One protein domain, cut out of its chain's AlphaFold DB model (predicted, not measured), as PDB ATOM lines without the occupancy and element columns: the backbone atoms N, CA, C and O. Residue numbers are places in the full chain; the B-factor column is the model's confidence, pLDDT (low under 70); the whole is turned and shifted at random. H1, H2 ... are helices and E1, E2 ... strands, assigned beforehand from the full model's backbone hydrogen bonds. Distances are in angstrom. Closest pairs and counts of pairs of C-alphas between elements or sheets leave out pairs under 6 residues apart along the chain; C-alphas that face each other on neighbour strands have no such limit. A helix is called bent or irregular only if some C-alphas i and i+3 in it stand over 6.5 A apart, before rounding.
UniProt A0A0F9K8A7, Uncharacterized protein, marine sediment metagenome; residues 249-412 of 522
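AT A GLANCE: This is residues 249 to 412 of the 522 residues of an uncharacterized protein of marine sediment metagenome (UniProt A0A0F9K8A7). One long helix, H2, runs along much of an elongated body; near its first residues it joins H1 and H7 in a small, splayed bundle, and toward its other end H3 and H5 run side by side with it. There H3 packs over one face of a small, strongly twisted sheet of three strands, while the short H6 crosses between H5 and H7. The printed part has 164 residues, with seven named helices and three named strands in the order H1 H2 H3 H4 E1 E2 E3 H5 H6 H7; the sheet's order is E1 - E2 - E3, all antiparallel. The class is mostly helix, and the whole is compact, with a radius of gyration of the C-alphas of 17.3 A and spans of 59 by 33 by 29 A.

IN THESE COORDINATES: Residues 249 to 269 hold no named element. H1, residues 270 to 286, begins at C-alpha 270 (35.591, 67.435, 117.586) and is 24.3 A long. H2, residues 291 to 318, is 41.1 A long and ends at C-alpha 318 (34.563, 90.401, 95.245). H3 is residues 322 to 333, 16.5 A. H4, residues 337 to 341, 8.8 A, is irregular: C-alphas 337 and 340 are 7.5 A apart. E1 is residues 342 to 348, 19.5 A; E2 354 to 361, 21.8 A; E3 369 to 376, 16.2 A, and E3 bends by 76 degrees at residue 372. H5 is residues 378 to 388, 15.3 A; H6 391 to 397, 10.2 A; H7 399 to 410, 16.7 A, ending at C-alpha 410 (25.323, 64.131, 134.741).

HOW THE PARTS SIT: H1, H2 and H7 form an up and down bundle, each running against the one before it. H1 and H2, a helical hairpin, touch at a steep tilt of 40 degrees, with C-alphas 281 and 291 closest at 4.2 A; H2 does so with residues 291 to 298 alone. H7 touches H1 with residues 399 to 404 alone, closest at C-alphas 274 and 400, 4.9 A. H2 and H3, a helical hairpin, touch at a shallow tilt of 3 degrees, closest at C-alphas 313 and 325, 4.0 A; H2 does so with residues 305 to 317 alone. H2 and H5 touch at C-alphas 314 and 378, 5.5 A. H3 on one face of the sheet makes two layers, at a height over the sheet of 8.7 A, over E1 and E2. The strands form a meander, each the antiparallel neighbour of the one before: N 345 and O 357 are 2.8 A apart, N 374 and O 358 2.9 A. H4 only grazes the sheet with residues 338 to 341. H5 and H6 touch only at the corner, and only just, with 3 pairs of C-alphas within 8 A. Every O i to N i+4 pair is within hydrogen-bond range in H1, H3, H5, H6 and H7; in H2 21 of 24 are, and in H4 0 of 1, with 1 of 2 O i to N i+3 pairs.

THE WHOLE: The two C-alphas farthest apart, of Gly 288 and Gly 352, are 59.2 A apart. The printed part has no cut, and no link between named elements is long. The mean pLDDT of the printed part is 82.3; residues 249 to 250, 254 to 266 and 362 to 370 are under 70.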
ATOM      1  N   GLN A 249      28.557  65.442  88.895       54.19
ATOM      2  CA  GLN A 249      29.626  65.216  87.922       54.19
ATOM      3  C   GLN A 249      30.372  66.485  87.454       54.19
ATOM      4  O   GLN A 249      31.479  66.343  86.949       54.19
ATOM      5  N   ASP A 250      29.844  67.698  87.674       64.06
ATOM      6  CA  ASP A 250      30.474  68.958  87.219       64.06
ATOM      7  C   ASP A 250      31.070  69.831  88.345       64.06
ATOM      8  O   ASP A 250      31.433  70.988  88.108       64.06
ATOM      9  N   ILE A 251      31.148  69.332  89.583       71.38
ATOM     10  CA  ILE A 251      31.690  70.115  90.703       71.38
ATOM     11  C   ILE A 251      33.168  69.777  90.912       71.38
ATOM     12  O   ILE A 251      33.524  68.660  91.287       71.38
ATOM     13  N   ASP A 252      34.039  70.770  90.728       75.44
ATOM     14  CA  ASP A 252      35.464  70.618  91.011       75.44
ATOM     15  C   ASP A 252      35.750  70.803  92.512       75.44
ATOM     16  O   ASP A 252      35.845  71.928  93.012       75.44
ATOM     17  N   PHE A 253      35.907  69.683  93.226       74.75
ATOM     18  CA  PHE A 253      36.339  69.629  94.632       74.75
ATOM     19  C   PHE A 253      37.865  69.605  94.813       74.75
ATOM     20  O   PHE A 253      38.357  69.647  95.942       74.75
ATOM     21  N   SER A 254      38.647  69.543  93.729       66.62
ATOM     22  CA  SER A 254      40.110  69.400  93.807       66.62
ATOM     23  C   SER A 254      40.816  70.629  94.400       66.62
ATOM     24  O   SER A 254      41.978  70.559  94.810       66.62
ATOM     25  N   THR A 255      40.096  71.748  94.499       61.16
ATOM     26  CA  THR A 255      40.570  73.034  95.019       61.16
ATOM     27  C   THR A 255      40.592  73.125  96.548       61.16
ATOM     28  O   THR A 255      41.276  74.002  97.075       61.16
ATOM     29  N   GLN A 256      39.937  72.210  97.284       57.62
ATOM     30  CA  GLN A 256      39.906  72.262  98.758       57.62
ATOM     31  C   GLN A 256      41.276  72.091  99.418       57.62
ATOM     32  O   GLN A 256      41.558  72.741 100.419       57.62
ATOM     33  N   ALA A 257      42.112  71.200  98.882       48.44
ATOM     34  CA  ALA A 257      43.295  70.713  99.590       48.44
ATOM     35  C   ALA A 257      44.620  71.274  99.055       48.44
ATOM     36  O   ALA A 257      45.639  71.193  99.732       48.44
ATOM     37  N   ARG A 258      44.650  71.817  97.832       45.16
ATOM     38  CA  ARG A 258      45.925  71.945  97.111       45.16
ATOM     39  C   ARG A 258      46.831  73.095  97.556       45.16
ATOM     40  O   ARG A 258      48.009  73.034  97.228       45.16
ATOM     41  N   GLN A 259      46.343  74.129  98.253       46.88
ATOM     42  CA  GLN A 259      47.162  75.329  98.524       46.88
ATOM     43  C   GLN A 259      46.752  76.174  99.749       46.88
ATOM     44  O   GLN A 259      47.020  77.378  99.757       46.88
ATOM     45  N   VAL A 260      46.062  75.643 100.763       50.41
ATOM     46  CA  VAL A 260      46.065  76.359 102.056       50.41
ATOM     47  C   VAL A 260      47.273  75.866 102.816       50.41
ATOM     48  O   VAL A 260      47.404  74.657 102.981       50.41
ATOM     49  N   MET A 261      48.158  76.775 103.229       47.72
ATOM     50  CA  MET A 261      49.262  76.428 104.119       47.72
ATOM     51  C   MET A 261      48.634  75.769 105.356       47.72
ATOM     52  O   MET A 261      47.865  76.437 106.054       47.72
ATOM     53  N   PRO A 262      48.870  74.467 105.604       53.59
ATOM     54  CA  PRO A 262      48.213  73.738 106.695       53.59
ATOM     55  C   PRO A 262      48.474  74.376 108.065       53.59
ATOM     56  O   PRO A 262      47.700  74.200 108.996       53.59
ATOM     57  N   GLU A 263      49.555  75.145 108.147       59.09
ATOM     58  CA  GLU A 263      50.045  75.883 109.308       59.09
ATOM     59  C   GLU A 263      49.096  77.016 109.745       59.09
ATOM     60  O   GLU A 263      49.021  77.326 110.930       59.09
ATOM     61  N   ASP A 264      48.328  77.594 108.812       56.62
ATOM     62  CA  ASP A 264      47.426  78.728 109.072       56.62
ATOM     63  C   ASP A 264      45.978  78.303 109.374       56.62
ATOM     64  O   ASP A 264      45.138  79.137 109.741       56.62
ATOM     65  N   ILE A 265      45.661  77.013 109.202       63.75
ATOM     66  CA  ILE A 265      44.345  76.456 109.509       63.75
ATOM     67  C   ILE A 265      44.425  75.722 110.849       63.75
ATOM     68  O   ILE A 265      45.115  74.710 110.953       63.75
ATOM     69  N   PRO A 266      43.656  76.135 111.867       64.50
ATOM     70  CA  PRO A 266      43.537  75.332 113.071       64.50
ATOM     71  C   PRO A 266      42.889  73.989 112.734       64.50
ATOM     72  O   PRO A 266      41.738  73.932 112.308       64.50
ATOM     73  N   SER A 267      43.615  72.894 112.937       71.31
ATOM     74  CA  SER A 267      43.155  71.541 112.619       71.31
ATOM     75  C   SER A 267      42.409  70.881 113.783       71.31
ATOM     76  O   SER A 267      42.585  69.683 114.024       71.31
ATOM     77  N   TYR A 268      41.607  71.640 114.533       78.62
ATOM     78  CA  TYR A 268      40.911  71.113 115.707       78.62
ATOM     79  C   TYR A 268      39.910  70.026 115.298       78.62
ATOM     80  O   TYR A 268      39.067  70.206 114.417       78.62
ATOM     81  N   SER A 269      40.020  68.855 115.917       81.44
ATOM     82  CA  SER A 269      39.002  67.810 115.844       81.44
ATOM     83  C   SER A 269      37.833  68.118 116.786       81.44
ATOM     84  O   SER A 269      37.941  68.956 117.683       81.44
ATOM     85  N   VAL A 270      36.715  67.396 116.629       83.19
ATOM     86  CA  VAL A 270      35.591  67.435 117.586       83.19
ATOM     87  C   VAL A 270      36.087  67.201 119.019       83.19
ATOM     88  O   VAL A 270      35.711  67.934 119.930       83.19
ATOM     89  N   LYS A 271      36.986  66.222 119.206       84.06
ATOM     90  CA  LYS A 271      37.558  65.879 120.514       84.06
ATOM     91  C   LYS A 271      38.421  67.003 121.093       84.06
ATOM     92  O   LYS A 271      38.400  67.204 122.304       84.06
ATOM     93  N   ASP A 272      39.143  67.747 120.256       86.25
ATOM     94  CA  ASP A 272      39.967  68.867 120.727       86.25
ATOM     95  C   ASP A 272      39.097  70.026 121.223       86.25
ATOM     96  O   ASP A 272      39.356  70.578 122.294       86.25
ATOM     97  N   TRP A 273      38.019  70.344 120.497       88.12
ATOM     98  CA  TRP A 273      37.043  71.344 120.931       88.12
ATOM     99  C   TRP A 273      36.338  70.935 122.229       88.12
ATOM    100  O   TRP A 273      36.222  71.746 123.150       88.12
ATOM    101  N   GLU A 274      35.932  69.666 122.355       87.12
ATOM    102  CA  GLU A 274      35.393  69.128 123.611       87.12
ATOM    103  C   GLU A 274      36.388  69.257 124.766       87.12
ATOM    104  O   GLU A 274      36.016  69.704 125.851       87.12
ATOM    105  N   LYS A 275      37.659  68.896 124.544       86.12
ATOM    106  CA  LYS A 275      38.711  69.018 125.559       86.12
ATOM    107  C   LYS A 275      38.888  70.473 125.988       86.12
ATOM    108  O   LYS A 275      38.973  70.745 127.183       86.12
ATOM    109  N   GLN A 276      38.875  71.410 125.043       88.69
ATOM    110  CA  GLN A 276      38.996  72.832 125.346       88.69
ATOM    111  C   GLN A 276      37.798  73.353 126.155       88.69
ATOM    112  O   GLN A 276      37.984  74.108 127.108       88.69
ATOM    113  N   ARG A 277      36.569  72.930 125.831       89.06
ATOM    114  CA  ARG A 277      35.378  73.291 126.622       89.06
ATOM    115  C   ARG A 277      35.425  72.722 128.027       89.06
ATOM    116  O   ARG A 277      35.141  73.458 128.968       89.06
ATOM    117  N   ARG A 278      35.807  71.451 128.172       83.62
ATOM    118  CA  ARG A 278      35.971  70.814 129.486       83.62
ATOM    119  C   ARG A 278      37.028  71.525 130.317       83.62
ATOM    120  O   ARG A 278      36.758  71.812 131.472       83.62
ATOM    121  N   TYR A 279      38.159  71.890 129.715       88.06
ATOM    122  CA  TYR A 279      39.191  72.683 130.381       88.06
ATOM    123  C   TYR A 279      38.632  74.005 130.923       88.06
ATOM    124  O   TYR A 279      38.786  74.298 132.104       88.06
ATOM    125  N   TRP A 280      37.924  74.785 130.097       86.75
ATOM    126  CA  TRP A 280      37.340  76.054 130.550       86.75
ATOM    127  C   TRP A 280      36.237  75.873 131.596       86.75
ATOM    128  O   TRP A 280      36.129  76.696 132.502       86.75
ATOM    129  N   ALA A 281      35.431  74.814 131.493       83.62
ATOM    130  CA  ALA A 281      34.411  74.490 132.485       83.62
ATOM    131  C   ALA A 281      35.038  74.088 133.830       83.62
ATOM    132  O   ALA A 281      34.660  74.643 134.857       83.62
ATOM    133  N   ALA A 282      36.027  73.191 133.824       77.38
ATOM    134  CA  ALA A 282      36.755  72.759 135.017       77.38
ATOM    135  C   ALA A 282      37.500  73.926 135.675       77.38
ATOM    136  O   ALA A 282      37.395  74.132 136.883       77.38
ATOM    137  N   TYR A 283      38.172  74.753 134.868       82.06
ATOM    138  CA  TYR A 283      38.820  75.971 135.341       82.06
ATOM    139  C   TYR A 283      37.819  76.901 136.039       82.06
ATOM    140  O   TYR A 283      38.074  77.343 137.153       82.06
ATOM    141  N   ALA A 284      36.650  77.146 135.447       83.56
ATOM    142  CA  ALA A 284      35.625  77.993 136.055       83.56
ATOM    143  C   ALA A 284      35.061  77.414 137.355       83.56
ATOM    144  O   ALA A 284      34.975  78.139 138.340       83.56
ATOM    145  N   ILE A 285      34.763  76.110 137.388       78.88
ATOM    146  CA  ILE A 285      34.339  75.414 138.614       78.88
ATOM    147  C   ILE A 285      35.372  75.635 139.718       78.88
ATOM    148  O   ILE A 285      35.016  75.962 140.847       78.88
ATOM    149  N   SER A 286      36.654  75.531 139.374       74.94
ATOM    150  CA  SER A 286      37.737  75.704 140.333       74.94
ATOM    151  C   SER A 286      37.898  77.126 140.872       74.94
ATOM    152  O   SER A 286      38.357  77.315 141.993       74.94
ATOM    153  N   GLN A 287      37.483  78.125 140.092       82.25
ATOM    154  CA  GLN A 287      37.440  79.528 140.503       82.25
ATOM    155  C   GLN A 287      36.094  79.903 141.154       82.25
ATOM    156  O   GLN A 287      35.867  81.066 141.472       82.25
ATOM    157  N   GLY A 288      35.172  78.947 141.336       79.81
ATOM    158  CA  GLY A 288      33.818  79.215 141.834       79.81
ATOM    159  C   GLY A 288      32.929  79.998 140.853       79.81
ATOM    160  O   GLY A 288      31.894  80.539 141.256       79.81
ATOM    161  N   GLU A 289      33.322  80.063 139.579       85.44
ATOM    162  CA  GLU A 289      32.606  80.718 138.487       85.44
ATOM    163  C   GLU A 289      31.597  79.774 137.803       85.44
ATOM    164  O   GLU A 289      31.619  78.556 137.968       85.44
ATOM    165  N   ASP A 290      30.701  80.336 136.983       82.31
ATOM    166  CA  ASP A 290      29.739  79.556 136.194       82.31
ATOM    167  C   ASP A 290      30.443  78.837 135.017       82.31
ATOM    168  O   ASP A 290      30.877  79.511 134.068       82.31
ATOM    169  N   PRO A 291      30.508  77.487 134.997       82.69
ATOM    170  CA  PRO A 291      31.141  76.741 133.909       82.69
ATOM    171  C   PRO A 291      30.492  77.006 132.548       82.69
ATOM    172  O   PRO A 291      31.180  77.019 131.524       82.69
ATOM    173  N   PHE A 292      29.185  77.290 132.503       85.06
ATOM    174  CA  PHE A 292      28.500  77.608 131.251       85.06
ATOM    175  C   PHE A 292      28.918  78.967 130.692       85.06
ATOM    176  O   PHE A 292      28.995  79.131 129.470       85.06
ATOM    177  N   ALA A 293      29.201  79.936 131.564       86.25
ATOM    178  CA  ALA A 293      29.719  81.237 131.158       86.25
ATOM    179  C   ALA A 293      31.159  81.125 130.641       86.25
ATOM    180  O   ALA A 293      31.501  81.771 129.651       86.25
ATOM    181  N   ALA A 294      31.985  80.264 131.238       85.19
ATOM    182  CA  ALA A 294      33.351  80.042 130.773       85.19
ATOM    183  C   ALA A 294      33.419  79.296 129.436       85.19
ATOM    184  O   ALA A 294      34.214  79.667 128.572       85.19
ATOM    185  N   MET A 295      32.525  78.329 129.194       86.44
ATOM    186  CA  MET A 295      32.399  77.682 127.880       86.44
ATOM    187  C   MET A 295      32.059  78.666 126.751       86.44
ATOM    188  O   MET A 295      32.408  78.405 125.598       86.44
ATOM    189  N   LYS A 296      31.447  79.820 127.063       88.50
ATOM    190  CA  LYS A 296      31.198  80.889 126.085       88.50
ATOM    191  C   LYS A 296      32.495  81.436 125.478       88.50
ATOM    192  O   LYS A 296      32.479  81.893 124.344       88.50
ATOM    193  N   LYS A 297      33.634  81.346 126.176       88.88
ATOM    194  CA  LYS A 297      34.939  81.730 125.607       88.88
ATOM    195  C   LYS A 297      35.287  80.881 124.383       88.88
ATOM    196  O   LYS A 297      35.823  81.407 123.413       88.88
ATOM    197  N   VAL A 298      34.935  79.592 124.406       90.38
ATOM    198  CA  VAL A 298      35.113  78.700 123.252       90.38
ATOM    199  C   VAL A 298      34.143  79.077 122.135       90.38
ATOM    200  O   VAL A 298      34.568  79.176 120.991       90.38
ATOM    201  N   ASP A 299      32.880  79.385 122.454       90.75
ATOM    202  CA  ASP A 299      31.905  79.881 121.464       90.75
ATOM    203  C   ASP A 299      32.401  81.152 120.763       90.75
ATOM    204  O   ASP A 299      32.384  81.246 119.536       90.75
ATOM    205  N   ASP A 300      32.882  82.121 121.545       90.81
ATOM    206  CA  ASP A 300      33.391  83.395 121.046       90.81
ATOM    207  C   ASP A 300      34.659  83.178 120.188       90.81
ATOM    208  O   ASP A 300      34.823  83.826 119.151       90.81
ATOM    209  N   GLN A 301      35.525  82.221 120.553       90.88
ATOM    210  CA  GLN A 301      36.688  81.825 119.750       90.88
ATOM    211  C   GLN A 301      36.274  81.184 118.415       90.88
ATOM    212  O   GLN A 301      36.801  81.568 117.366       90.88
ATOM    213  N   GLN A 302      35.330  80.239 118.440       91.12
ATOM    214  CA  GLN A 302      34.821  79.561 117.246       91.12
ATOM    215  C   GLN A 302      34.158  80.565 116.291       91.12
ATOM    216  O   GLN A 302      34.486  80.615 115.104       91.12
ATOM    217  N   LEU A 303      33.290  81.436 116.816       91.38
ATOM    218  CA  LEU A 303      32.592  82.455 116.035       91.38
ATOM    219  C   LEU A 303      33.547  83.504 115.455       91.38
ATOM    220  O   LEU A 303      33.389  83.898 114.298       91.38
ATOM    221  N   SER A 304      34.531  83.961 116.235       91.38
ATOM    222  CA  SER A 304      35.532  84.934 115.782       91.38
ATOM    223  C   SER A 304      36.374  84.373 114.635       91.38
ATOM    224  O   SER A 304      36.519  85.018 113.593       91.38
ATOM    225  N   GLY A 305      36.857  83.134 114.785       90.12
ATOM    226  CA  GLY A 305      37.591  82.435 113.737       90.12
ATOM    227  C   GLY A 305      36.761  82.262 112.470       90.12
ATOM    228  O   GLY A 305      37.179  82.712 111.402       90.12
ATOM    229  N   PHE A 306      35.551  81.709 112.595       92.75
ATOM    230  CA  PHE A 306      34.631  81.555 111.469       92.75
ATOM    231  C   PHE A 306      34.371  82.887 110.754       92.75
ATOM    232  O   PHE A 306      34.545  82.980 109.540       92.75
ATOM    233  N   SER A 307      34.013  83.935 111.500       93.19
ATOM    234  CA  SER A 307      33.666  85.245 110.937       93.19
ATOM    235  C   SER A 307      34.843  85.874 110.194       93.19
ATOM    236  O   SER A 307      34.661  86.396 109.096       93.19
ATOM    237  N   ARG A 308      36.063  85.776 110.740       92.94
ATOM    238  CA  ARG A 308      37.282  86.304 110.111       92.94
ATOM    239  C   ARG A 308      37.518  85.697 108.729       92.94
ATOM    240  O   ARG A 308      37.685  86.433 107.758       92.94
ATOM    241  N   TYR A 309      37.505  84.369 108.627       93.56
ATOM    242  CA  TYR A 309      37.750  83.694 107.350       93.56
ATOM    243  C   TYR A 309      36.546  83.771 106.403       93.56
ATOM    244  O   TYR A 309      36.728  83.886 105.193       93.56
ATOM    245  N   ALA A 310      35.315  83.798 106.920       93.88
ATOM    246  CA  ALA A 310      34.126  84.022 106.103       93.88
ATOM    247  C   ALA A 310      34.134  85.425 105.466       93.88
ATOM    248  O   ALA A 310      33.849  85.567 104.277       93.88
ATOM    249  N   MET A 311      34.543  86.462 106.207       93.62
ATOM    250  CA  MET A 311      34.745  87.804 105.652       93.62
ATOM    251  C   MET A 311      35.866  87.825 104.608       93.62
ATOM    252  O   MET A 311      35.696  88.413 103.538       93.62
ATOM    253  N   GLN A 312      36.984  87.139 104.866       93.31
ATOM    254  CA  GLN A 312      38.052  86.984 103.877       93.31
ATOM    255  C   GLN A 312      37.535  86.324 102.591       93.31
ATOM    256  O   GLN A 312      37.837  86.803 101.499       93.31
ATOM    257  N   ALA A 313      36.698  85.290 102.702       94.44
ATOM    258  CA  ALA A 313      36.074  84.661 101.545       94.44
ATOM    259  C   ALA A 313      35.210  85.645 100.749       94.44
ATOM    260  O   ALA A 313      35.304  85.678  99.526       94.44
ATOM    261  N   THR A 314      34.418  86.497 101.413       95.38
ATOM    262  CA  THR A 314      33.627  87.518 100.702       95.38
ATOM    263  C   THR A 314      34.495  88.524  99.946       95.38
ATOM    264  O   THR A 314      34.166  88.863  98.813       95.38
ATOM    265  N   ALA A 315      35.628  88.942 100.519       94.38
ATOM    266  CA  ALA A 315      36.565  89.843  99.849       94.38
ATOM    267  C   ALA A 315      37.234  89.182  98.630       94.38
ATOM    268  O   ALA A 315      37.446  89.837  97.612       94.38
ATOM    269  N   LEU A 316      37.532  87.882  98.711       94.19
ATOM    270  CA  LEU A 316      38.105  87.110  97.605       94.19
ATOM    271  C   LEU A 316      37.085  86.873  96.482       94.19
ATOM    272  O   LEU A 316      37.438  87.008  95.314       94.19
ATOM    273  N   ILE A 317      35.810  86.639  96.820       94.56
ATOM    274  CA  ILE A 317      34.707  86.597  95.844       94.56
ATOM    275  C   ILE A 317      34.588  87.937  95.112       94.56
ATOM    276  O   ILE A 317      34.508  87.949  93.886       94.56
ATOM    277  N   ASP A 318      34.612  89.058  95.843       94.25
ATOM    278  CA  ASP A 318      34.563  90.401  95.245       94.25
ATOM    279  C   ASP A 318      35.779  90.668  94.333       94.25
ATOM    280  O   ASP A 318      35.665  91.374  93.333       94.25
ATOM    281  N   GLY A 319      36.936  90.078  94.655       93.81
ATOM    282  CA  GLY A 319      38.155  90.126  93.843       93.81
ATOM    283  C   GLY A 319      38.200  89.133  92.673       93.81
ATOM    284  O   GLY A 319      39.153  89.167  91.900       93.81
ATOM    285  N   GLY A 320      37.201  88.255  92.534       93.12
ATOM    286  CA  GLY A 320      37.149  87.218  91.498       93.12
ATOM    287  C   GLY A 320      38.017  85.977  91.761       93.12
ATOM    288  O   GLY A 320      38.083  85.099  90.900       93.12
ATOM    289  N   ASP A 321      38.648  85.867  92.933       93.50
ATOM    290  CA  ASP A 321      39.461  84.714  93.348       93.50
ATOM    291  C   ASP A 321      38.584  83.666  94.056       93.50
ATOM    292  O   ASP A 321      38.479  83.613  95.287       93.50
ATOM    293  N   MET A 322      37.907  82.832  93.262       92.75
ATOM    294  CA  MET A 322      36.978  81.815  93.773       92.75
ATOM    295  C   MET A 322      37.707  80.679  94.500       92.75
ATOM    296  O   MET A 322      37.188  80.127  95.471       92.75
ATOM    297  N   GLU A 323      38.920  80.341  94.075       91.75
ATOM    298  CA  GLU A 323      39.789  79.352  94.704       91.75
ATOM    299  C   GLU A 323      40.267  79.832  96.077       91.75
ATOM    300  O   GLU A 323      40.191  79.094  97.062       91.75
ATOM    301  N   GLY A 324      40.727  81.080  96.176       89.56
ATOM    302  CA  GLY A 324      41.040  81.728  97.446       89.56
ATOM    303  C   GLY A 324      39.830  81.779  98.375       89.56
ATOM    304  O   GLY A 324      39.936  81.417  99.548       89.56
ATOM    305  N   ALA A 325      38.664  82.168  97.859       93.38
ATOM    306  CA  ALA A 325      37.436  82.208  98.645       93.38
ATOM    307  C   ALA A 325      37.018  80.823  99.165       93.38
ATOM    308  O   ALA A 325      36.627  80.688 100.323       93.38
ATOM    309  N   THR A 326      37.156  79.787  98.337       92.12
ATOM    310  CA  THR A 326      36.866  78.391  98.692       92.12
ATOM    311  C   THR A 326      37.778  77.905  99.822       92.12
ATOM    312  O   THR A 326      37.313  77.310 100.794       92.12
ATOM    313  N   ARG A 327      39.070  78.237  99.742       88.81
ATOM    314  CA  ARG A 327      40.067  77.970 100.789       88.81
ATOM    315  C   ARG A 327      39.747  78.684 102.102       88.81
ATOM    316  O   ARG A 327      39.798  78.068 103.165       88.81
ATOM    317  N   ALA A 328      39.376  79.961 102.036       91.50
ATOM    318  CA  ALA A 328      38.977  80.727 103.212       91.50
ATOM    319  C   ALA A 328      37.700  80.158 103.857       91.50
ATOM    320  O   ALA A 328      37.643  80.022 105.074       91.50
ATOM    321  N   LEU A 329      36.705  79.736 103.068       92.56
ATOM    322  CA  LEU A 329      35.514  79.062 103.601       92.56
ATOM    323  C   LEU A 329      35.857  77.728 104.263       92.56
ATOM    324  O   LEU A 329      35.375  77.461 105.361       92.56
ATOM    325  N   TYR A 330      36.731  76.927 103.658       90.06
ATOM    326  CA  TYR A 330      37.205  75.696 104.283       90.06
ATOM    327  C   TYR A 330      37.858  75.963 105.647       90.06
ATOM    328  O   TYR A 330      37.498  75.323 106.633       90.06
ATOM    329  N   ALA A 331      38.745  76.962 105.730       89.69
ATOM    330  CA  ALA A 331      39.376  77.373 106.983       89.69
ATOM    331  C   ALA A 331      38.362  77.898 108.014       89.69
ATOM    332  O   ALA A 331      38.463  77.565 109.194       89.69
ATOM    333  N   ALA A 332      37.357  78.669 107.580       92.12
ATOM    334  CA  ALA A 332      36.288  79.161 108.447       92.12
ATOM    335  C   ALA A 332      35.559  78.002 109.134       92.12
ATOM    336  O   ALA A 332      35.325  78.040 110.340       92.12
ATOM    337  N   TYR A 333      35.238  76.953 108.376       90.44
ATOM    338  CA  TYR A 333      34.499  75.812 108.896       90.44
ATOM    339  C   TYR A 333      35.312  74.947 109.861       90.44
ATOM    340  O   TYR A 333      34.702  74.365 110.749       90.44
ATOM    341  N   GLN A 334      36.651  74.925 109.795       88.88
ATOM    342  CA  GLN A 334      37.475  74.198 110.783       88.88
ATOM    343  C   GLN A 334      37.344  74.731 112.221       88.88
ATOM    344  O   GLN A 334      37.684  74.035 113.177       88.88
ATOM    345  N   TYR A 335      36.795  75.937 112.403       89.94
ATOM    346  CA  TYR A 335      36.434  76.449 113.727       89.94
ATOM    347  C   TYR A 335      35.172  75.807 114.309       89.94
ATOM    348  O   TYR A 335      34.792  76.128 115.430       89.94
ATOM    349  N   PHE A 336      34.531  74.886 113.590       86.81
ATOM    350  CA  PHE A 336      33.427  74.093 114.106       86.81
ATOM    351  C   PHE A 336      33.807  72.617 114.214       86.81
ATOM    352  O   PHE A 336      34.516  72.099 113.350       86.81
ATOM    353  N   PRO A 337      33.263  71.890 115.207       81.06
ATOM    354  CA  PRO A 337      33.493  70.452 115.345       81.06
ATOM    355  C   PRO A 337      33.123  69.671 114.079       81.06
ATOM    356  O   PRO A 337      33.863  68.795 113.652       81.06
ATOM    357  N   ASN A 338      32.009  70.042 113.439       81.25
ATOM    358  CA  ASN A 338      31.528  69.424 112.197       81.25
ATOM    359  C   ASN A 338      32.118  70.082 110.937       81.25
ATOM    360  O   ASN A 338      31.604  69.905 109.837       81.25
ATOM    361  N   GLY A 339      33.159  70.903 111.085       82.25
ATOM    362  CA  GLY A 339      33.770  71.645 109.988       82.25
ATOM    363  C   GLY A 339      34.330  70.768 108.879       82.25
ATOM    364  O   GLY A 339      34.272  71.123 107.703       82.25
ATOM    365  N   LYS A 340      34.852  69.602 109.269       81.44
ATOM    366  CA  LYS A 340      35.437  68.606 108.365       81.44
ATOM    367  C   LYS A 340      34.387  67.907 107.500       81.44
ATOM    368  O   LYS A 340      34.733  67.416 106.431       81.44
ATOM    369  N   ASP A 341      33.120  67.959 107.908       82.56
ATOM    370  CA  ASP A 341      31.994  67.346 107.202       82.56
ATOM    371  C   ASP A 341      31.459  68.235 106.071       82.56
ATOM    372  O   ASP A 341      30.389  67.966 105.531       82.56
ATOM    373  N   VAL A 342      32.136  69.339 105.736       86.56
ATOM    374  CA  VAL A 342      31.715  70.245 104.664       86.56
ATOM    375  C   VAL A 342      32.777  70.293 103.576       86.56
ATOM    376  O   VAL A 342      33.932  70.668 103.790       86.56
ATOM    377  N   ARG A 343      32.353  69.929 102.368       87.12
ATOM    378  CA  ARG A 343      33.138  70.023 101.147       87.12
ATOM    379  C   ARG A 343      32.754  71.259 100.363       87.12
ATOM    380  O   ARG A 343      31.577  71.581 100.241       87.12
ATOM    381  N   PHE A 344      33.751  71.924  99.812       90.25
ATOM    382  CA  PHE A 344      33.598  73.105  98.985       90.25
ATOM    383  C   PHE A 344      34.153  72.824  97.598       90.25
ATOM    384  O   PHE A 344      35.249  72.292  97.467       90.25
ATOM    385  N   GLY A 345      33.410  73.182  96.566       90.25
ATOM    386  CA  GLY A 345      33.854  73.077  95.186       90.25
ATOM    387  C   GLY A 345      33.462  74.310  94.398       90.25
ATOM    388  O   GLY A 345      32.738  75.179  94.890       90.25
ATOM    389  N   ILE A 346      33.936  74.391  93.161       92.62
ATOM    390  CA  ILE A 346      33.574  75.469  92.243       92.62
ATOM    391  C   ILE A 346      32.793  74.857  91.085       92.62
ATOM    392  O   ILE A 346      33.249  73.902  90.459       92.62
ATOM    393  N   GLN A 347      31.625  75.421  90.790       91.81
ATOM    394  CA  GLN A 347      30.788  75.025  89.664       91.81
ATOM    395  C   GLN A 347      30.541  76.225  88.752       91.81
ATOM    396  O   GLN A 347      30.405  77.365  89.203       91.81
ATOM    397  N   LYS A 348      30.473  75.982  87.443       90.75
ATOM    398  CA  LYS A 348      30.031  76.995  86.485       90.75
ATOM    399  C   LYS A 348      28.504  77.083  86.533       90.75
ATOM    400  O   LYS A 348      27.814  76.121  86.215       90.75
ATOM    401  N   GLY A 349      27.978  78.227  86.965       85.38
ATOM    402  CA  GLY A 349      26.544  78.493  86.995       85.38
ATOM    403  C   GLY A 349      25.943  78.595  85.591       85.38
ATOM    404  O   GLY A 349      26.662  78.706  84.595       85.38
ATOM    405  N   LYS A 350      24.605  78.612  85.511       81.25
ATOM    406  CA  LYS A 350      23.858  78.729  84.242       81.25
ATOM    407  C   LYS A 350      24.240  79.977  83.439       81.25
ATOM    408  O   LYS A 350      24.294  79.923  82.217       81.25
ATOM    409  N   ASP A 351      24.598  81.054  84.132       85.00
ATOM    410  CA  ASP A 351      25.010  82.329  83.531       85.00
ATOM    411  C   ASP A 351      26.485  82.337  83.081       85.00
ATOM    412  O   ASP A 351      27.029  83.372  82.711       85.00
ATOM    413  N   GLY A 352      27.183  81.201  83.180       85.44
ATOM    414  CA  GLY A 352      28.609  81.080  82.883       85.44
ATOM    415  C   GLY A 352      29.542  81.568  83.996       85.44
ATOM    416  O   GLY A 352      30.742  81.300  83.931       85.44
ATOM    417  N   ASN A 353      29.002  82.217  85.032       88.44
ATOM    418  CA  ASN A 353      29.751  82.679  86.200       88.44
ATOM    419  C   ASN A 353      30.163  81.514  87.106       88.44
ATOM    420  O   ASN A 353      29.378  80.603  87.363       88.44
ATOM    421  N   ARG A 354      31.388  81.566  87.633       91.19
ATOM    422  CA  ARG A 354      31.889  80.596  88.616       91.19
ATOM    423  C   ARG A 354      31.224  80.855  89.967       91.19
ATOM    424  O   ARG A 354      31.174  81.996  90.418       91.19
ATOM    425  N   GLN A 355      30.709  79.807  90.594       92.56
ATOM    426  CA  GLN A 355      30.024  79.862  91.879       92.56
ATOM    427  C   GLN A 355      30.636  78.834  92.825       92.56
ATOM    428  O   GLN A 355      30.981  77.728  92.407       92.56
ATOM    429  N   ILE A 356      30.764  79.198  94.099       93.25
ATOM    430  CA  ILE A 356      31.220  78.277  95.137       93.25
ATOM    431  C   ILE A 356      30.025  77.434  95.570       93.25
ATOM    432  O   ILE A 356      28.950  77.966  95.848       93.25
ATOM    433  N   ILE A 357      30.221  76.125  95.642       91.94
ATOM    434  CA  ILE A 357      29.239  75.153  96.105       91.94
ATOM    435  C   ILE A 357      29.749  74.538  97.401       91.94
ATOM    436  O   ILE A 357      30.889  74.094  97.459       91.94
ATOM    437  N   ALA A 358      28.903  74.479  98.425       91.31
ATOM    438  CA  ALA A 358      29.141  73.694  99.627       91.31
ATOM    439  C   ALA A 358      28.226  72.471  99.662       91.31
ATOM    440  O   ALA A 358      27.030  72.567  99.378       91.31
ATOM    441  N   MET A 359      28.784  71.330 100.048       89.12
ATOM    442  CA  MET A 359      28.063  70.080 100.261       89.12
ATOM    443  C   MET A 359      28.470  69.483 101.601       89.12
ATOM    444  O   MET A 359      29.638  69.539 101.973       89.12
ATOM    445  N   GLY A 360      27.523  68.889 102.326       84.12
ATOM    446  CA  GLY A 360      27.892  68.017 103.437       84.12
ATOM    447  C   GLY A 360      28.590  66.764 102.902       84.12
ATOM    448  O   GLY A 360      28.268  66.317 101.806       84.12
ATOM    449  N   SER A 361      29.509  66.171 103.649       80.19
ATOM    450  CA  SER A 361      29.939  64.783 103.476       80.19
ATOM    451  C   SER A 361      29.462  63.988 104.683       80.19
ATOM    452  O   SER A 361      29.555  64.479 105.807       80.19
ATOM    453  N   ASP A 362      28.925  62.786 104.470       68.75
ATOM    454  CA  ASP A 362      28.701  61.885 105.605       68.75
ATOM    455  C   ASP A 362      30.050  61.338 106.092       68.75
ATOM    456  O   ASP A 362      30.942  61.090 105.284       68.75
ATOM    457  N   GLU A 363      30.183  61.144 107.409       53.25
ATOM    458  CA  GLU A 363      31.389  60.666 108.123       53.25
ATOM    459  C   GLU A 363      31.853  59.236 107.719       53.25
ATOM    460  O   GLU A 363      32.717  58.664 108.376       53.25
ATOM    461  N   GLY A 364      31.308  58.635 106.652       54.50
ATOM    462  CA  GLY A 364      31.724  57.320 106.142       54.50
ATOM    463  C   GLY A 364      32.928  57.390 105.191       54.50
ATOM    464  O   GLY A 364      33.057  58.347 104.424       54.50
ATOM    465  N   GLU A 365      33.777  56.351 105.207       47.62
ATOM    466  CA  GLU A 365      35.014  56.212 104.404       47.62
ATOM    467  C   GLU A 365      34.832  56.511 102.906       47.62
ATOM    468  O   GLU A 365      35.749  56.998 102.248       47.62
ATOM    469  N   ASP A 366      33.630  56.301 102.373       56.28
ATOM    470  CA  ASP A 366      33.310  56.526 100.966       56.28
ATOM    471  C   ASP A 366      33.370  58.004 100.550       56.28
ATOM    472  O   ASP A 366      33.347  58.312  99.357       56.28
ATOM    473  N   GLY A 367      33.362  58.941 101.510       58.28
ATOM    474  CA  GLY A 367      33.397  60.372 101.221       58.28
ATOM    475  C   GLY A 367      32.241  60.846 100.334       58.28
ATOM    476  O   GLY A 367      32.383  61.846  99.627       58.28
ATOM    477  N   LYS A 368      31.123  60.117 100.322       63.62
ATOM    478  CA  LYS A 368      29.955  60.434  99.501       63.62
ATOM    479  C   LYS A 368      29.314  61.716 100.015       63.62
ATOM    480  O   LYS A 368      29.069  61.873 101.217       63.62
ATOM    481  N   SER A 369      29.061  62.644  99.100       62.75
ATOM    482  CA  SER A 369      28.393  63.891  99.434       62.75
ATOM    483  C   SER A 369      26.982  63.599  99.931       62.75
ATOM    484  O   SER A 369      26.283  62.690  99.483       62.75
ATOM    485  N   SER A 370      26.570  64.381 100.909       68.50
ATOM    486  CA  SER A 370      25.375  64.174 101.691       68.50
ATOM    487  C   SER A 370      24.586  65.477 101.710       68.50
ATOM    488  O   SER A 370      24.917  66.421 102.426       68.50
ATOM    489  N   GLY A 371      23.499  65.504 100.936       74.12
ATOM    490  CA  GLY A 371      22.555  66.621 100.858       74.12
ATOM    491  C   GLY A 371      22.642  67.410  99.550       74.12
ATOM    492  O   GLY A 371      23.553  67.191  98.758       74.12
ATOM    493  N   PRO A 372      21.672  68.306  99.301       81.00
ATOM    494  CA  PRO A 372      21.674  69.118  98.094       81.00
ATOM    495  C   PRO A 372      22.840  70.122  98.116       81.00
ATOM    496  O   PRO A 372      23.102  70.711  99.172       81.00
ATOM    497  N   PRO A 373      23.508  70.359  96.972       86.06
ATOM    498  CA  PRO A 373      24.537  71.383  96.862       86.06
ATOM    499  C   PRO A 373      23.970  72.762  97.193       86.06
ATOM    500  O   PRO A 373      22.910  73.154  96.700       86.06
ATOM    501  N   GLN A 374      24.689  73.513  98.022       90.44
ATOM    502  CA  GLN A 374      24.335  74.883  98.370       90.44
ATOM    503  C   GLN A 374      25.276  75.870  97.696       90.44
ATOM    504  O   GLN A 374      26.488  75.814  97.885       90.44
ATOM    505  N   ILE A 375      24.710  76.821  96.956       92.00
ATOM    506  CA  ILE A 375      25.483  77.913  96.367       92.00
ATOM    507  C   ILE A 375      25.857  78.919  97.461       92.00
ATOM    508  O   ILE A 375      24.998  79.567  98.069       92.00
ATOM    509  N   LEU A 376      27.158  79.095  97.665       93.56
ATOM    510  CA  LEU A 376      27.729  80.091  98.557       93.56
ATOM    511  C   LEU A 376      28.135  81.331  97.765       93.56
ATOM    512  O   LEU A 376      29.191  81.395  97.142       93.56
ATOM    513  N   ASN A 377      27.276  82.345  97.813       93.88
ATOM    514  CA  ASN A 377      27.594  83.694  97.359       93.88
ATOM    515  C   ASN A 377      27.759  84.636  98.565       93.88
ATOM    516  O   ASN A 377      27.495  84.258  99.709       93.88
ATOM    517  N   LYS A 378      28.155  85.887  98.312       93.75
ATOM    518  CA  LYS A 378      28.359  86.911  99.350       93.75
ATOM    519  C   LYS A 378      27.155  87.097 100.279       93.75
ATOM    520  O   LYS A 378      27.331  87.224 101.492       93.75
ATOM    521  N   ASN A 379      25.941  87.081  99.732       93.75
ATOM    522  CA  ASN A 379      24.718  87.236 100.518       93.75
ATOM    523  C   ASN A 379      24.470  86.004 101.393       93.75
ATOM    524  O   ASN A 379      24.125  86.151 102.564       93.75
ATOM    525  N   THR A 380      24.691  84.801 100.854       93.00
ATOM    526  CA  THR A 380      24.599  83.552 101.617       93.00
ATOM    527  C   THR A 380      25.602  83.551 102.768       93.00
ATOM    528  O   THR A 380      25.204  83.348 103.910       93.00
ATOM    529  N   ILE A 381      26.873  83.877 102.506       92.94
ATOM    530  CA  ILE A 381      27.928  83.917 103.532       92.94
ATOM    531  C   ILE A 381      27.606  84.957 104.614       92.94
ATOM    532  O   ILE A 381      27.719  84.666 105.802       92.94
ATOM    533  N   SER A 382      27.131  86.143 104.229       93.19
ATOM    534  CA  SER A 382      26.745  87.188 105.189       93.19
ATOM    535  C   SER A 382      25.597  86.735 106.097       93.19
ATOM    536  O   SER A 382      25.663  86.923 107.311       93.19
ATOM    537  N   ARG A 383      24.578  86.065 105.538       91.81
ATOM    538  CA  ARG A 383      23.487  85.465 106.327       91.81
ATOM    539  C   ARG A 383      23.985  84.367 107.258       91.81
ATOM    540  O   ARG A 383      23.483  84.249 108.367       91.81
ATOM    541  N   MET A 384      24.970  83.581 106.833       90.69
ATOM    542  CA  MET A 384      25.565  82.547 107.680       90.69
ATOM    543  C   MET A 384      26.295  83.155 108.876       90.69
ATOM    544  O   MET A 384      26.118  82.671 109.988       90.69
ATOM    545  N   ILE A 385      27.060  84.233 108.670       91.44
ATOM    546  CA  ILE A 385      27.707  84.981 109.760       91.44
ATOM    547  C   ILE A 385      26.646  85.535 110.719       91.44
ATOM    548  O   ILE A 385      26.741  85.334 111.930       91.44
ATOM    549  N   GLU A 386      25.598  86.174 110.191       91.44
ATOM    550  CA  GLU A 386      24.502  86.707 111.006       91.44
ATOM    551  C   GLU A 386      23.802  85.600 111.809       91.44
ATOM    552  O   GLU A 386      23.549  85.752 113.004       91.44
ATOM    553  N   ASN A 387      23.521  84.458 111.185       89.00
ATOM    554  CA  ASN A 387      22.889  83.333 111.859       89.00
ATOM    555  C   ASN A 387      23.806  82.728 112.921       89.00
ATOM    556  O   ASN A 387      23.339  82.503 114.030       89.00
ATOM    557  N   MET A 388      25.099  82.546 112.648       86.81
ATOM    558  CA  MET A 388      26.060  82.028 113.632       86.81
ATOM    559  C   MET A 388      26.288  82.974 114.810       86.81
ATOM    560  O   MET A 388      26.575  82.514 115.911       86.81
ATOM    561  N   SER A 389      26.098  84.282 114.622       87.00
ATOM    562  CA  SER A 389      26.145  85.244 115.731       87.00
ATOM    563  C   SER A 389      25.003  85.060 116.741       87.00
ATOM    564  O   SER A 389      25.093  85.532 117.876       87.00
ATOM    565  N   LYS A 390      23.930  84.347 116.362       87.88
ATOM    566  CA  LYS A 390      22.811  84.024 117.252       87.88
ATOM    567  C   LYS A 390      23.198  82.806 118.105       87.88
ATOM    568  O   LYS A 390      23.384  81.718 117.554       87.88
ATOM    569  N   PRO A 391      23.220  82.916 119.449       76.94
ATOM    570  CA  PRO A 391      23.693  81.838 120.324       76.94
ATOM    571  C   PRO A 391      22.975  80.497 120.128       76.94
ATOM    572  O   PRO A 391      23.582  79.443 120.286       76.94
ATOM    573  N   GLY A 392      21.682  80.509 119.783       80.62
ATOM    574  CA  GLY A 392      20.921  79.276 119.545       80.62
ATOM    575  C   GLY A 392      21.350  78.523 118.281       80.62
ATOM    576  O   GLY A 392      21.396  77.293 118.283       80.62
ATOM    577  N   ALA A 393      21.710  79.243 117.216       79.38
ATOM    578  CA  ALA A 393      22.130  78.627 115.962       79.38
ATOM    579  C   ALA A 393      23.525  78.010 116.094       79.38
ATOM    580  O   ALA A 393      23.716  76.860 115.701       79.38
ATOM    581  N   LEU A 394      24.454  78.728 116.736       81.56
ATOM    582  CA  LEU A 394      25.791  78.224 117.050       81.56
ATOM    583  C   LEU A 394      25.711  76.906 117.834       81.56
ATOM    584  O   LEU A 394      26.276  75.901 117.416       81.56
ATOM    585  N   LYS A 395      24.889  76.869 118.890       80.31
ATOM    586  CA  LYS A 395      24.669  75.670 119.721       80.31
ATOM    587  C   LYS A 395      24.092  74.469 118.980       80.31
ATOM    588  O   LYS A 395      24.277  73.328 119.399       80.31
ATOM    589  N   THR A 396      23.366  74.717 117.893       77.56
ATOM    590  CA  THR A 396      22.832  73.652 117.034       77.56
ATOM    591  C   THR A 396      23.941  73.025 116.182       77.56
ATOM    592  O   THR A 396      23.844  71.866 115.787       77.56
ATOM    593  N   TRP A 397      25.010  73.777 115.924       72.50
ATOM    594  CA  TRP A 397      26.155  73.370 115.116       72.50
ATOM    595  C   TRP A 397      27.316  72.774 115.915       72.50
ATOM    596  O   TRP A 397      28.100  71.998 115.368       72.50
ATOM    597  N   THR A 398      27.417  73.100 117.199       77.88
ATOM    598  CA  THR A 398      28.501  72.690 118.097       77.88
ATOM    599  C   THR A 398      28.121  71.415 118.868       77.88
ATOM    600  O   THR A 398      27.543  71.489 119.956       77.88
ATOM    601  N   LYS A 399      28.410  70.227 118.299       74.50
ATOM    602  CA  LYS A 399      28.196  68.910 118.959       74.50
ATOM    603  C   LYS A 399      28.935  68.821 120.305       74.50
ATOM    604  O   LYS A 399      28.401  68.294 121.277       74.50
ATOM    605  N   ASP A 400      30.135  69.387 120.351       76.44
ATOM    606  CA  ASP A 400      30.998  69.512 121.527       76.44
ATOM    607  C   ASP A 400      30.314  70.236 122.696       76.44
ATOM    608  O   ASP A 400      30.454  69.827 123.851       76.44
ATOM    609  N   TRP A 401      29.544  71.291 122.411       81.44
ATOM    610  CA  TRP A 401      28.790  72.020 123.430       81.44
ATOM    611  C   TRP A 401      27.712  71.139 124.068       81.44
ATOM    612  O   TRP A 401      27.641  71.060 125.291       81.44
ATOM    613  N   GLN A 402      26.923  70.427 123.254       81.31
ATOM    614  CA  GLN A 402      25.861  69.537 123.742       81.31
ATOM    615  C   GLN A 402      26.431  68.362 124.547       81.31
ATOM    616  O   GLN A 402      25.905  68.026 125.604       81.31
ATOM    617  N   ALA A 403      27.536  67.772 124.078       81.69
ATOM    618  CA  ALA A 403      28.219  66.691 124.783       81.69
ATOM    619  C   ALA A 403      28.794  67.150 126.133       81.69
ATOM    620  O   ALA A 403      28.712  66.427 127.122       81.69
ATOM    621  N   THR A 404      29.357  68.360 126.192       81.12
ATOM    622  CA  THR A 404      29.907  68.913 127.441       81.12
ATOM    623  C   THR A 404      28.798  69.325 128.409       81.12
ATOM    624  O   THR A 404      28.902  69.045 129.599       81.12
ATOM    625  N   GLU A 405      27.713  69.928 127.917       83.44
ATOM    626  CA  GLU A 405      26.537  70.263 128.731       83.44
ATOM    627  C   GLU A 405      25.902  69.009 129.350       83.44
ATOM    628  O   GLU A 405      25.647  69.001 130.551       83.44
ATOM    629  N   ALA A 406      25.721  67.938 128.569       82.81
ATOM    630  CA  ALA A 406      25.193  66.672 129.077       82.81
ATOM    631  C   ALA A 406      26.056  66.103 130.215       82.81
ATOM    632  O   ALA A 406      25.522  65.729 131.254       82.81
ATOM    633  N   LYS A 407      27.387  66.128 130.065       82.56
ATOM    634  CA  LYS A 407      28.317  65.674 131.112       82.56
ATOM    635  C   LYS A 407      28.258  66.526 132.375       82.56
ATOM    636  O   LYS A 407      28.296  65.987 133.474       82.56
ATOM    637  N   LEU A 408      28.143  67.848 132.239       78.62
ATOM    638  CA  LEU A 408      27.969  68.730 133.396       78.62
ATOM    639  C   LEU A 408      26.648  68.431 134.118       78.62
ATOM    640  O   LEU A 408      26.614  68.382 135.345       78.62
ATOM    641  N   TRP A 409      25.569  68.173 133.375       81.19
ATOM    642  CA  TRP A 409      24.292  67.772 133.969       81.19
ATOM    643  C   TRP A 409      24.364  66.414 134.673       81.19
ATOM    644  O   TRP A 409      23.813  66.286 135.764       81.19
ATOM    645  N   GLU A 410      25.058  65.429 134.098       78.88
ATOM    646  CA  GLU A 410      25.323  64.131 134.741       78.88
ATOM    647  C   GLU A 410      26.103  64.294 136.052       78.88
ATOM    648  O   GLU A 410      25.809  63.618 137.034       78.88
ATOM    649  N   GLN A 411      27.029  65.253 136.109       75.38
ATOM    650  CA  GLN A 411      27.776  65.621 137.318       75.38
ATOM    651  C   GLN A 411      26.955  66.445 138.332       75.38
ATOM    652  O   GLN A 411      27.493  66.904 139.337       75.38
ATOM    653  N   GLY A 412      25.656  66.645 138.092       75.62
ATOM    654  CA  GLY A 412      24.750  67.337 139.011       75.62
ATOM    655  C   GLY A 412      24.738  68.860 138.877       75.62
ATOM    656  O   GLY A 412      24.015  69.527 139.612       75.62
TER     657      GLY A 412